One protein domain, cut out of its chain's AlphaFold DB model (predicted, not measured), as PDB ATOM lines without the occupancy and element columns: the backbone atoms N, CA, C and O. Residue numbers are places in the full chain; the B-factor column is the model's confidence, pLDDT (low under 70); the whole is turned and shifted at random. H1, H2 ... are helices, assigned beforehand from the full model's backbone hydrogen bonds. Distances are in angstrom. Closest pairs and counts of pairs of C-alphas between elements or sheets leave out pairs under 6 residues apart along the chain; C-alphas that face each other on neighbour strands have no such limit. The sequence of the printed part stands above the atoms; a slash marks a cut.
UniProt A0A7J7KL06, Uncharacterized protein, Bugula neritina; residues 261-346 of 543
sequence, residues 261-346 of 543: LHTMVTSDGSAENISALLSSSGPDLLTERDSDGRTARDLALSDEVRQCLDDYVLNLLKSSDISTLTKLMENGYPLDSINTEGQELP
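Overview. This is residues 261 to 346 of the 543 residues of an uncharacterized protein of Bugula neritina (UniProt A0A7J7KL06). The long helix H4 has the helical hairpin of H1 and H2 at its beginning, with H2 packed on it; after H4 a turn leads into H5, and short H3 lies between the hairpin and H5. The 86 printed residues, with five named helices H1 to H5 and no named strand, are all helix in class, compact, with a radius of gyration of the C-alphas of 12.4 A and spans of 35 by 24 by 24 A.

Along the chain. H1, residues 261 to 266, begins at C-alpha 261 (-40.136, -40.181, -10.032). H2 is residues 271 to 281, 15.0 A; H3, 284 to 287; H4, 303 to 318, 21.6 A; H5, 322 to 330, 12.0 A, ending at C-alpha 330 (-24.231, -29.213, -5.492).

Arrangement. The closest C-alphas of H1 and H2, a hairpin, are Met 264 and Ile 274, 7.3 A. H2 touches H4, closest C-alphas Ala 271 and Val 305, 5.8 A, at a steep tilt of 41 degrees. H4, with residues 316 to 317 alone, only just touches H5, only at the corner, with 3 pairs of C-alphas within 8 A; the closest are Leu 316 and Leu 325, 7.3 A. Every O i to N i+4 pair is within hydrogen-bond range in H1, H2, H4 and H5; H3 is too short for one.

Size, cuts and confidence. The printed part has no cut; the link H3 to H4 is long, and residues 268 to 269 are under 70 in pLDDT.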
ATOM      1  N   LEU A 261     -40.481 -39.477 -11.270       86.38
ATOM      2  CA  LEU A 261     -40.136 -40.181 -10.032       86.38
ATOM      3  C   LEU A 261     -41.127 -39.892  -8.892       86.38
ATOM      4  O   LEU A 261     -41.588 -40.825  -8.241       86.38
ATOM      5  N   HIS A 262     -41.524 -38.633  -8.687       86.69
ATOM      6  CA  HIS A 262     -42.506 -38.271  -7.655       86.69
ATOM      7  C   HIS A 262     -43.864 -38.944  -7.911       86.69
ATOM      8  O   HIS A 262     -44.516 -39.415  -6.978       86.69
ATOM      9  N   THR A 263     -44.285 -39.036  -9.178       83.88
ATOM     10  CA  THR A 263     -45.544 -39.712  -9.538       83.88
ATOM     11  C   THR A 263     -45.484 -41.221  -9.298       83.88
ATOM     12  O   THR A 263     -46.457 -41.805  -8.828       83.88
ATOM     13  N   MET A 264     -44.330 -41.850  -9.536       82.69
ATOM     14  CA  MET A 264     -44.132 -43.278  -9.275       82.69
ATOM     15  C   MET A 264     -44.103 -43.588  -7.781       82.69
ATOM     16  O   MET A 264     -44.705 -44.566  -7.352       82.69
ATOM     17  N   VAL A 265     -43.446 -42.742  -6.985       84.75
ATOM     18  CA  VAL A 265     -43.363 -42.907  -5.528       84.75
ATOM     19  C   VAL A 265     -44.729 -42.728  -4.853       84.75
ATOM     20  O   VAL A 265     -45.039 -43.430  -3.896       84.75
ATOM     21  N   THR A 266     -45.566 -41.820  -5.361       83.50
ATOM     22  CA  THR A 266     -46.906 -41.556  -4.800       83.50
ATOM     23  C   THR A 266     -47.979 -42.550  -5.250       83.50
ATOM     24  O   THR A 266     -48.995 -42.674  -4.574       83.50
ATOM     25  N   SER A 267     -47.774 -43.254  -6.368       78.62
ATOM     26  CA  SER A 267     -48.763 -44.172  -6.959       78.62
ATOM     27  C   SER A 267     -48.507 -45.655  -6.637       78.62
ATOM     28  O   SER A 267     -48.975 -46.513  -7.381       78.62
ATOM     29  N   ASP A 268     -47.750 -45.963  -5.575       65.69
ATOM     30  CA  ASP A 268     -47.285 -47.321  -5.222       65.69
ATOM     31  C   ASP A 268     -46.481 -48.011  -6.343       65.69
ATOM     32  O   ASP A 268     -46.726 -49.154  -6.738       65.69
ATOM     33  N   GLY A 269     -45.482 -47.316  -6.892       65.75
ATOM     34  CA  GLY A 269     -44.529 -47.923  -7.817       65.75
ATOM     35  C   GLY A 269     -43.722 -49.045  -7.152       65.75
ATOM     36  O   GLY A 269     -43.154 -48.848  -6.080       65.75
ATOM     37  N   SER A 270     -43.612 -50.207  -7.814       78.88
ATOM     38  CA  SER A 270     -42.689 -51.272  -7.384       78.88
ATOM     39  C   SER A 270     -41.266 -50.714  -7.254       78.88
ATOM     40  O   SER A 270     -40.795 -49.991  -8.141       78.88
ATOM     41  N   ALA A 271     -40.560 -51.097  -6.187       80.44
ATOM     42  CA  ALA A 271     -39.148 -50.767  -5.974       80.44
ATOM     43  C   ALA A 271     -38.267 -51.166  -7.179       80.44
ATOM     44  O   ALA A 271     -37.270 -50.511  -7.492       80.44
ATOM     45  N   GLU A 272     -38.667 -52.196  -7.924       81.56
ATOM     46  CA  GLU A 272     -37.999 -52.636  -9.154       81.56
ATOM     47  C   GLU A 272     -38.128 -51.596 -10.274       81.56
ATOM     48  O   GLU A 272     -37.161 -51.300 -10.970       81.56
ATOM     49  N   ASN A 273     -39.297 -50.968 -10.411       83.00
ATOM     50  CA  ASN A 273     -39.517 -49.929 -11.416       83.00
ATOM     51  C   ASN A 273     -38.760 -48.645 -11.057       83.00
ATOM     52  O   ASN A 273     -38.219 -47.980 -11.939       83.00
ATOM     53  N   ILE A 274     -38.689 -48.308  -9.765       83.88
ATOM     54  CA  ILE A 274     -37.941 -47.145  -9.271       83.88
ATOM     55  C   ILE A 274     -36.437 -47.354  -9.477       83.88
ATOM     56  O   ILE A 274     -35.763 -46.488 -10.034       83.88
ATOM     57  N   SER A 275     -35.912 -48.524  -9.112       83.44
ATOM     58  CA  SER A 275     -34.500 -48.857  -9.329       83.44
ATOM     59  C   SER A 275     -34.134 -48.934 -10.816       83.44
ATOM     60  O   SER A 275     -33.068 -48.447 -11.204       83.44
ATOM     61  N   ALA A 276     -35.019 -49.450 -11.675       83.44
ATOM     62  CA  ALA A 276     -34.839 -49.426 -13.128       83.44
ATOM     63  C   ALA A 276     -34.839 -47.992 -13.690       83.44
ATOM     64  O   ALA A 276     -34.012 -47.661 -14.548       83.44
ATOM     65  N   LEU A 277     -35.712 -47.113 -13.183       83.25
ATOM     66  CA  LEU A 277     -35.742 -45.706 -13.581       83.25
ATOM     67  C   LEU A 277     -34.462 -44.975 -13.154       83.25
ATOM     68  O   LEU A 277     -33.862 -44.284 -13.972       83.25
ATOM     69  N   LEU A 278     -34.001 -45.158 -11.916       84.12
ATOM     70  CA  LEU A 278     -32.766 -44.536 -11.422       84.12
ATOM     71  C   LEU A 278     -31.522 -45.058 -12.151       84.12
ATOM     72  O   LEU A 278     -30.607 -44.292 -12.455       84.12
ATOM     73  N   SER A 279     -31.509 -46.345 -12.497       84.12
ATOM     74  CA  SER A 279     -30.423 -46.951 -13.278       84.12
ATOM     75  C   SER A 279     -30.359 -46.419 -14.713       84.12
ATOM     76  O   SER A 279     -29.277 -46.340 -15.289       84.12
ATOM     77  N   SER A 280     -31.502 -46.050 -15.298       82.31
ATOM     78  CA  SER A 280     -31.589 -45.542 -16.675       82.31
ATOM     79  C   SER A 280     -31.492 -44.016 -16.781       82.31
ATOM     80  O   SER A 280     -30.963 -43.512 -17.771       82.31
ATOM     81  N   SER A 281     -31.971 -43.286 -15.773       72.06
ATOM     82  CA  SER A 281     -32.115 -41.820 -15.795       72.06
ATOM     83  C   SER A 281     -31.004 -41.089 -15.040       72.06
ATOM     84  O   SER A 281     -30.766 -39.912 -15.303       72.06
ATOM     85  N   GLY A 282     -30.295 -41.777 -14.140       77.00
ATOM     86  CA  GLY A 282     -29.232 -41.198 -13.320       77.00
ATOM     87  C   GLY A 282     -29.729 -40.484 -12.050       77.00
ATOM     88  O   GLY A 282     -30.931 -40.441 -11.779       77.00
ATOM     89  N   PRO A 283     -28.797 -39.925 -11.253       80.69
ATOM     90  CA  PRO A 283     -29.074 -39.387  -9.917       80.69
ATOM     91  C   PRO A 283     -29.809 -38.035  -9.914       80.69
ATOM     92  O   PRO A 283     -30.329 -37.637  -8.875       80.69
ATOM     93  N   ASP A 284     -29.887 -37.332 -11.048       79.75
ATOM     94  CA  ASP A 284     -30.434 -35.967 -11.122       79.75
ATOM     95  C   ASP A 284     -31.909 -35.899 -10.677       79.75
ATOM     96  O   ASP A 284     -32.318 -34.948 -10.010       79.75
ATOM     97  N   LEU A 285     -32.697 -36.950 -10.934       81.25
ATOM     98  CA  LEU A 285     -34.105 -37.013 -10.519       81.25
ATOM     99  C   LEU A 285     -34.295 -37.049  -8.994       81.25
ATOM    100  O   LEU A 285     -35.375 -36.689  -8.528       81.25
ATOM    101  N   LEU A 286     -33.286 -37.470  -8.224       83.75
ATOM    102  CA  LEU A 286     -33.357 -37.518  -6.757       83.75
ATOM    103  C   LEU A 286     -33.295 -36.123  -6.138       83.75
ATOM    104  O   LEU A 286     -33.834 -35.901  -5.056       83.75
ATOM    105  N   THR A 287     -32.616 -35.196  -6.817       83.31
ATOM    106  CA  THR A 287     -32.444 -33.818  -6.339       83.31
ATOM    107  C   THR A 287     -33.649 -32.936  -6.604       83.31
ATOM    108  O   THR A 287     -33.815 -31.912  -5.946       83.31
ATOM    109  N   GLU A 288     -34.492 -33.331  -7.555       83.12
ATOM    110  CA  GLU A 288     -35.660 -32.550  -7.917       83.12
ATOM    111  C   GLU A 288     -36.675 -32.531  -6.777       83.12
ATOM    112  O   GLU A 288     -36.929 -33.545  -6.125       83.12
ATOM    113  N   ARG A 289     -37.271 -31.360  -6.561       84.56
ATOM    114  CA  ARG A 289     -38.302 -31.137  -5.548       84.56
ATOM    115  C   ARG A 289     -39.617 -30.706  -6.184       84.56
ATOM    116  O   ARG A 289     -39.616 -30.128  -7.281       84.56
ATOM    117  N   ASP A 290     -40.710 -30.999  -5.486       85.38
ATOM    118  CA  ASP A 290     -42.055 -30.528  -5.825       85.38
ATOM    119  C   ASP A 290     -42.228 -29.020  -5.528       85.38
ATOM    120  O   ASP A 290     -41.311 -28.340  -5.058       85.38
ATOM    121  N   SER A 291     -43.409 -28.472  -5.831       81.38
ATOM    122  CA  SER A 291     -43.756 -27.073  -5.514       81.38
ATOM    123  C   SER A 291     -43.675 -26.734  -4.019       81.38
ATOM    124  O   SER A 291     -43.348 -25.596  -3.677       81.38
ATOM    125  N   ASP A 292     -43.884 -27.721  -3.146       78.81
ATOM    126  CA  ASP A 292     -43.766 -27.597  -1.689       78.81
ATOM    127  C   ASP A 292     -42.310 -27.743  -1.198       78.81
ATOM    128  O   ASP A 292     -42.028 -27.591  -0.010       78.81
ATOM    129  N   GLY A 293     -41.359 -28.024  -2.094       79.00
ATOM    130  CA  GLY A 293     -39.946 -28.194  -1.763       79.00
ATOM    131  C   GLY A 293     -39.595 -29.555  -1.154       79.00
ATOM    132  O   GLY A 293     -38.531 -29.686  -0.546       79.00
ATOM    133  N   ARG A 294     -40.439 -30.575  -1.306       84.44
ATOM    134  CA  ARG A 294     -40.194 -31.953  -0.849       84.44
ATOM    135  C   ARG A 294     -39.505 -32.772  -1.930       84.44
ATOM    136  O   ARG A 294     -39.794 -32.611  -3.114       84.44
ATOM    137  N   THR A 295     -38.600 -33.650  -1.519       86.31
ATOM    138  CA  THR A 295     -37.939 -34.603  -2.420       86.31
ATOM    139  C   THR A 295     -38.815 -35.833  -2.661       86.31
ATOM    140  O   THR A 295     -39.753 -36.113  -1.910       86.31
ATOM    141  N   ALA A 296     -38.457 -36.642  -3.661       84.88
ATOM    142  CA  ALA A 296     -39.092 -37.942  -3.879       84.88
ATOM    143  C   ALA A 296     -39.014 -38.855  -2.637       84.88
ATOM    144  O   ALA A 296     -39.939 -39.619  -2.387       84.88
ATOM    145  N   ARG A 297     -37.951 -38.738  -1.826       86.50
ATOM    146  CA  ARG A 297     -37.798 -39.466  -0.556       86.50
ATOM    147  C   ARG A 297     -38.830 -39.035   0.489       86.50
ATOM    148  O   ARG A 297     -39.378 -39.890   1.181       86.50
ATOM    149  N   ASP A 298     -39.107 -37.737   0.578       85.19
ATOM    150  CA  ASP A 298     -40.064 -37.170   1.538       85.19
ATOM    151  C   ASP A 298     -41.517 -37.500   1.165       85.19
ATOM    152  O   ASP A 298     -42.369 -37.644   2.039       85.19
ATOM    153  N   LEU A 299     -41.804 -37.646  -0.134       86.12
ATOM    154  CA  LEU A 299     -43.117 -38.068  -0.635       86.12
ATOM    155  C   LEU A 299     -43.359 -39.581  -0.551       86.12
ATOM    156  O   LEU A 299     -44.473 -40.016  -0.833       86.12
ATOM    157  N   ALA A 300     -42.352 -40.388  -0.210       85.75
ATOM    158  CA  ALA A 300     -42.513 -41.834  -0.123       85.75
ATOM    159  C   ALA A 300     -43.475 -42.208   1.008       85.75
ATOM    160  O   ALA A 300     -43.177 -41.976   2.181       85.75
ATOM    161  N   LEU A 301     -44.619 -42.806   0.646       81.88
ATOM    162  CA  LEU A 301     -45.587 -43.331   1.612       81.88
ATOM    163  C   LEU A 301     -45.081 -44.623   2.263       81.88
ATOM    164  O   LEU A 301     -45.256 -44.803   3.465       81.88
ATOM    165  N   SER A 302     -44.460 -45.513   1.484       84.75
ATOM    166  CA  SER A 302     -43.974 -46.803   1.969       84.75
ATOM    167  C   SER A 302     -42.503 -46.751   2.381       84.75
ATOM    168  O   SER A 302     -41.650 -46.161   1.708       84.75
ATOM    169  N   ASP A 303     -42.190 -47.430   3.485       84.00
ATOM    170  CA  ASP A 303     -40.815 -47.572   3.973       84.00
ATOM    171  C   ASP A 303     -39.939 -48.351   2.980       84.00
ATOM    172  O   ASP A 303     -38.749 -48.074   2.857       84.00
ATOM    173  N   GLU A 304     -40.534 -49.266   2.210       84.19
ATOM    174  CA  GLU A 304     -39.859 -50.044   1.164       84.19
ATOM    175  C   GLU A 304     -39.317 -49.152   0.041       84.19
ATOM    176  O   GLU A 304     -38.166 -49.292  -0.376       84.19
ATOM    177  N   VAL A 305     -40.116 -48.189  -0.427       84.81
ATOM    178  CA  VAL A 305     -39.684 -47.232  -1.451       84.81
ATOM    179  C   VAL A 305     -38.631 -46.285  -0.884       84.81
ATOM    180  O   VAL A 305     -37.637 -46.000  -1.553       84.81
ATOM    181  N   ARG A 306     -38.793 -45.851   0.372       87.88
ATOM    182  CA  ARG A 306     -37.801 -45.016   1.061       87.88
ATOM    183  C   ARG A 306     -36.448 -45.727   1.176       87.88
ATOM    184  O   ARG A 306     -35.422 -45.124   0.859       87.88
ATOM    185  N   GLN A 307     -36.458 -47.006   1.547       87.12
ATOM    186  CA  GLN A 307     -35.261 -47.839   1.617       87.12
ATOM    187  C   GLN A 307     -34.652 -48.083   0.233       87.12
ATOM    188  O   GLN A 307     -33.437 -48.072   0.110       87.12
ATOM    189  N   CYS A 308     -35.456 -48.231  -0.824       87.94
ATOM    190  CA  CYS A 308     -34.942 -48.375  -2.190       87.94
ATOM    191  C   CYS A 308     -34.136 -47.140  -2.647       87.94
ATOM    192  O   CYS A 308     -33.087 -47.280  -3.281       87.94
ATOM    193  N   LEU A 309     -34.593 -45.931  -2.292       87.44
ATOM    194  CA  LEU A 309     -33.863 -44.677  -2.538       87.44
ATOM    195  C   LEU A 309     -32.578 -44.596  -1.683       87.44
ATOM    196  O   LEU A 309     -31.509 -44.308  -2.223       87.44
ATOM    197  N   ASP A 310     -32.692 -44.958  -0.397       88.31
ATOM    198  CA  ASP A 310     -31.636 -45.458   0.513       88.31
ATOM    199  C   ASP A 310     -30.510 -46.202  -0.188       88.31
ATOM    200  O   ASP A 310     -29.368 -45.750  -0.329       88.31
ATOM    201  N   ASP A 311     -30.869 -47.389  -0.637       88.44
ATOM    202  CA  ASP A 311     -29.954 -48.380  -1.155       88.44
ATOM    203  C   ASP A 311     -29.269 -47.882  -2.425       88.44
ATOM    204  O   ASP A 311     -28.090 -48.167  -2.634       88.44
ATOM    205  N   TYR A 312     -29.953 -47.086  -3.252       88.94
ATOM    206  CA  TYR A 312     -29.336 -46.473  -4.424       88.94
ATOM    207  C   TYR A 312     -28.196 -45.518  -4.040       88.94
ATOM    208  O   TYR A 312     -27.089 -45.645  -4.571       88.94
ATOM    209  N   VAL A 313     -28.414 -44.602  -3.091       88.44
ATOM    210  CA  VAL A 313     -27.355 -43.665  -2.675       88.44
ATOM    211  C   VAL A 313     -26.266 -44.375  -1.865       88.44
ATOM    212  O   VAL A 313     -25.078 -44.101  -2.051       88.44
ATOM    213  N   LEU A 314     -26.629 -45.360  -1.040       88.31
ATOM    214  CA  LEU A 314     -25.668 -46.225  -0.354       88.31
ATOM    215  C   LEU A 314     -24.798 -47.010  -1.344       88.31
ATOM    216  O   LEU A 314     -23.598 -47.170  -1.110       88.31
ATOM    217  N   ASN A 315     -25.354 -47.468  -2.466       88.75
ATOM    218  CA  ASN A 315     -24.586 -48.124  -3.522       88.75
ATOM    219  C   ASN A 315     -23.601 -47.157  -4.194       88.75
ATOM    220  O   ASN A 315     -22.464 -47.560  -4.437       88.75
ATOM    221  N   LEU A 316     -23.976 -45.888  -4.409       87.75
ATOM    222  CA  LEU A 316     -23.057 -44.849  -4.905       87.75
ATOM    223  C   LEU A 316     -21.901 -44.579  -3.926       87.75
ATOM    224  O   LEU A 316     -20.743 -44.449  -4.339       87.75
ATOM    225  N   LEU A 317     -22.199 -44.554  -2.623       89.00
ATOM    226  CA  LEU A 317     -21.197 -44.420  -1.561       89.00
ATOM    227  C   LEU A 317     -20.264 -45.638  -1.506       89.00
ATOM    228  O   LEU A 317     -19.049 -45.477  -1.373       89.00
ATOM    229  N   LYS A 318     -20.792 -46.855  -1.670       88.81
ATOM    230  CA  LYS A 318     -19.994 -48.094  -1.736       88.81
ATOM    231  C   LYS A 318     -19.120 -48.153  -2.986       88.81
ATOM    232  O   LYS A 318     -17.969 -48.573  -2.898       88.81
ATOM    233  N   SER A 319     -19.618 -47.697  -4.135       88.69
ATOM    234  CA  SER A 319     -18.830 -47.626  -5.371       88.69
ATOM    235  C   SER A 319     -17.819 -46.472  -5.394       88.69
ATOM    236  O   SER A 319     -17.039 -46.390  -6.339       88.69
ATOM    237  N   SER A 320     -17.802 -45.603  -4.372       84.56
ATOM    238  CA  SER A 320     -16.943 -44.407  -4.293       84.56
ATOM    239  C   SER A 320     -17.063 -43.492  -5.516       84.56
ATOM    240  O   SER A 320     -16.070 -42.914  -5.968       84.56
ATOM    241  N   ASP A 321     -18.269 -43.342  -6.070       88.19
ATOM    242  CA  ASP A 321     -18.482 -42.409  -7.179       88.19
ATOM    243  C   ASP A 321     -18.632 -40.978  -6.651       88.19
ATOM    244  O   ASP A 321     -19.715 -40.401  -6.557       88.19
ATOM    245  N   ILE A 322     -17.492 -40.391  -6.289       87.75
ATOM    246  CA  ILE A 322     -17.412 -39.039  -5.731       87.75
ATOM    247  C   ILE A 322     -17.959 -38.002  -6.723       87.75
ATOM    248  O   ILE A 322     -18.469 -36.966  -6.309       87.75
ATOM    249  N   SER A 323     -17.889 -38.262  -8.033       89.38
ATOM    250  CA  SER A 323     -18.320 -37.293  -9.047       89.38
ATOM    251  C   SER A 323     -19.834 -37.119  -9.059       89.38
ATOM    252  O   SER A 323     -20.321 -35.989  -9.109       89.38
ATOM    253  N   THR A 324     -20.591 -38.215  -9.003       87.69
ATOM    254  CA  THR A 324     -22.057 -38.149  -8.917       87.69
ATOM    255  C   THR A 324     -22.513 -37.664  -7.548       87.69
ATOM    256  O   THR A 324     -23.409 -36.826  -7.481       87.69
ATOM    257  N   LEU A 325     -21.840 -38.078  -6.471       87.94
ATOM    258  CA  LEU A 325     -22.108 -37.578  -5.119       87.94
ATOM    259  C   LEU A 325     -21.860 -36.067  -4.986       87.94
ATOM    260  O   LEU A 325     -22.645 -35.370  -4.351       87.94
ATOM    261  N   THR A 326     -20.818 -35.538  -5.631       87.25
ATOM    262  CA  THR A 326     -20.547 -34.091  -5.663       87.25
ATOM    263  C   THR A 326     -21.661 -33.344  -6.392       87.25
ATOM    264  O   THR A 326     -22.121 -32.324  -5.897       87.25
ATOM    265  N   LYS A 327     -22.161 -33.867  -7.520       86.75
ATOM    266  CA  LYS A 327     -23.304 -33.265  -8.230       86.75
ATOM    267  C   LYS A 327     -24.588 -33.299  -7.401       86.75
ATOM    268  O   LYS A 327     -25.318 -32.315  -7.369       86.75
ATOM    269  N   LEU A 328     -24.848 -34.412  -6.709       85.88
ATOM    270  CA  LEU A 328     -25.976 -34.533  -5.781       85.88
ATOM    271  C   LEU A 328     -25.887 -33.486  -4.662       85.88
ATOM    272  O   LEU A 328     -26.881 -32.832  -4.352       85.88
ATOM    273  N   MET A 329     -24.690 -33.292  -4.104       85.44
ATOM    274  CA  MET A 329     -24.413 -32.264  -3.101       85.44
ATOM    275  C   MET A 329     -24.614 -30.845  -3.660       85.44
ATOM    276  O   MET A 329     -25.297 -30.043  -3.031       85.44
ATOM    277  N   GLU A 330     -24.073 -30.528  -4.841       82.81
ATOM    278  CA  GLU A 330     -24.231 -29.213  -5.492       82.81
ATOM    279  C   GLU A 330     -25.706 -28.889  -5.798       82.81
ATOM    280  O   GLU A 330     -26.142 -27.741  -5.675       82.81
ATOM    281  N   ASN A 331     -26.502 -29.909  -6.122       80.94
ATOM    282  CA  ASN A 331     -27.944 -29.787  -6.332       80.94
ATOM    283  C   ASN A 331     -28.766 -29.807  -5.023       80.94
ATOM    284  O   ASN A 331     -29.989 -29.711  -5.083       80.94
ATOM    285  N   GLY A 332     -28.134 -29.892  -3.847       76.62
ATOM    286  CA  GLY A 332     -28.808 -29.771  -2.549       76.62
ATOM    287  C   GLY A 332     -29.538 -31.034  -2.069       76.62
ATOM    288  O   GLY A 332     -30.539 -30.932  -1.349       76.62
ATOM    289  N   TYR A 333     -29.076 -32.226  -2.466       83.38
ATOM    290  CA  TYR A 333     -29.583 -33.487  -1.915       83.38
ATOM    291  C   TYR A 333     -29.096 -33.691  -0.466       83.38
ATOM    292  O   TYR A 333     -27.897 -33.545  -0.209       83.38
ATOM    293  N   PRO A 334     -29.975 -34.059   0.489       76.44
ATOM    294  CA  PRO A 334     -29.616 -34.199   1.900       76.44
ATOM    295  C   PRO A 334     -28.869 -35.516   2.171       76.44
ATOM    296  O   PRO A 334     -29.426 -36.461   2.729       76.44
ATOM    297  N   LEU A 335     -27.589 -35.578   1.794       80.69
ATOM    298  CA  LEU A 335     -26.735 -36.752   2.024       80.69
ATOM    299  C   LEU A 335     -26.567 -37.091   3.518       80.69
ATOM    300  O   LEU A 335     -26.411 -38.262   3.850       80.69
ATOM    301  N   ASP A 336     -26.683 -36.101   4.408       77.12
ATOM    302  CA  ASP A 336     -26.570 -36.274   5.867       77.12
ATOM    303  C   ASP A 336     -27.729 -37.087   6.477       77.12
ATOM    304  O   ASP A 336     -27.609 -37.627   7.572       77.12
ATOM    305  N   SER A 337     -28.860 -37.190   5.771       74.81
ATOM    306  CA  SER A 337     -30.064 -37.894   6.243       74.81
ATOM    307  C   SER A 337     -30.073 -39.398   5.938       74.81
ATOM    308  O   SER A 337     -31.026 -40.106   6.282       74.81
ATOM    309  N   ILE A 338     -29.034 -39.896   5.267       79.31
ATOM    310  CA  ILE A 338     -28.900 -41.308   4.918       79.31
ATOM    311  C   ILE A 338     -28.319 -42.049   6.114       79.31
ATOM    312  O   ILE A 338     -27.264 -41.689   6.634       79.31
ATOM    313  N   ASN A 339     -28.979 -43.131   6.525       78.69
ATOM    314  CA  ASN A 339     -28.456 -43.970   7.589       78.69
ATOM    315  C   ASN A 339     -27.233 -44.759   7.093       78.69
ATOM    316  O   ASN A 339     -27.360 -45.765   6.393       78.69
ATOM    317  N   THR A 340     -26.041 -44.297   7.459       77.75
ATOM    318  CA  THR A 340     -24.775 -44.994   7.190       77.75
ATOM    319  C   THR A 340     -24.312 -45.855   8.367       77.75
ATOM    320  O   THR A 340     -23.237 -46.455   8.299       77.75
ATOM    321  N   GLU A 341     -25.077 -45.918   9.461       73.69
ATOM    322  CA  GLU A 341     -24.679 -46.650  10.661       73.69
ATOM    323  C   GLU A 341     -24.567 -48.156  10.376       73.69
ATOM    324  O   GLU A 341     -25.476 -48.798   9.851       73.69
ATOM    325  N   GLY A 342     -23.410 -48.737  10.710       71.00
ATOM    326  CA  GLY A 342     -23.150 -50.168  10.539       71.00
ATOM    327  C   GLY A 342     -22.818 -50.621   9.110       71.00
ATOM    328  O   GLY A 342     -22.694 -51.824   8.887       71.00
ATOM    329  N   GLN A 343     -22.648 -49.706   8.149       77.56
ATOM    330  CA  GLN A 343     -22.187 -50.034   6.794       77.56
ATOM    331  C   GLN A 343     -20.669 -49.829   6.658       77.56
ATOM    332  O   GLN A 343     -20.135 -48.786   7.031       77.56
ATOM    333  N   GLU A 344     -19.964 -50.805   6.078       78.44
ATOM    334  CA  GLU A 344     -18.553 -50.647   5.706       78.44
ATOM    335  C   GLU A 344     -18.453 -49.768   4.451       78.44
ATOM    336  O   GLU A 344     -18.723 -50.211   3.332       78.44
ATOM    337  N   LEU A 345     -18.101 -48.496   4.650       82.25
ATOM    338  CA  LEU A 345     -17.891 -47.534   3.575       82.25
ATOM    339  C   LEU A 345     -16.395 -47.393   3.247       82.25
ATOM    340  O   LEU A 345     -15.566 -47.397   4.160       82.25
ATOM    341  N   PRO A 346     -16.028 -47.228   1.964       86.00
ATOM    342  CA  PRO A 346     -14.655 -46.923   1.569       86.00
ATOM    343  C   PRO A 346     -14.138 -45.613   2.189       86.00
ATOM    344  O   PRO A 346     -14.894 -44.649   2.309       86.00
TER     345      PRO A 346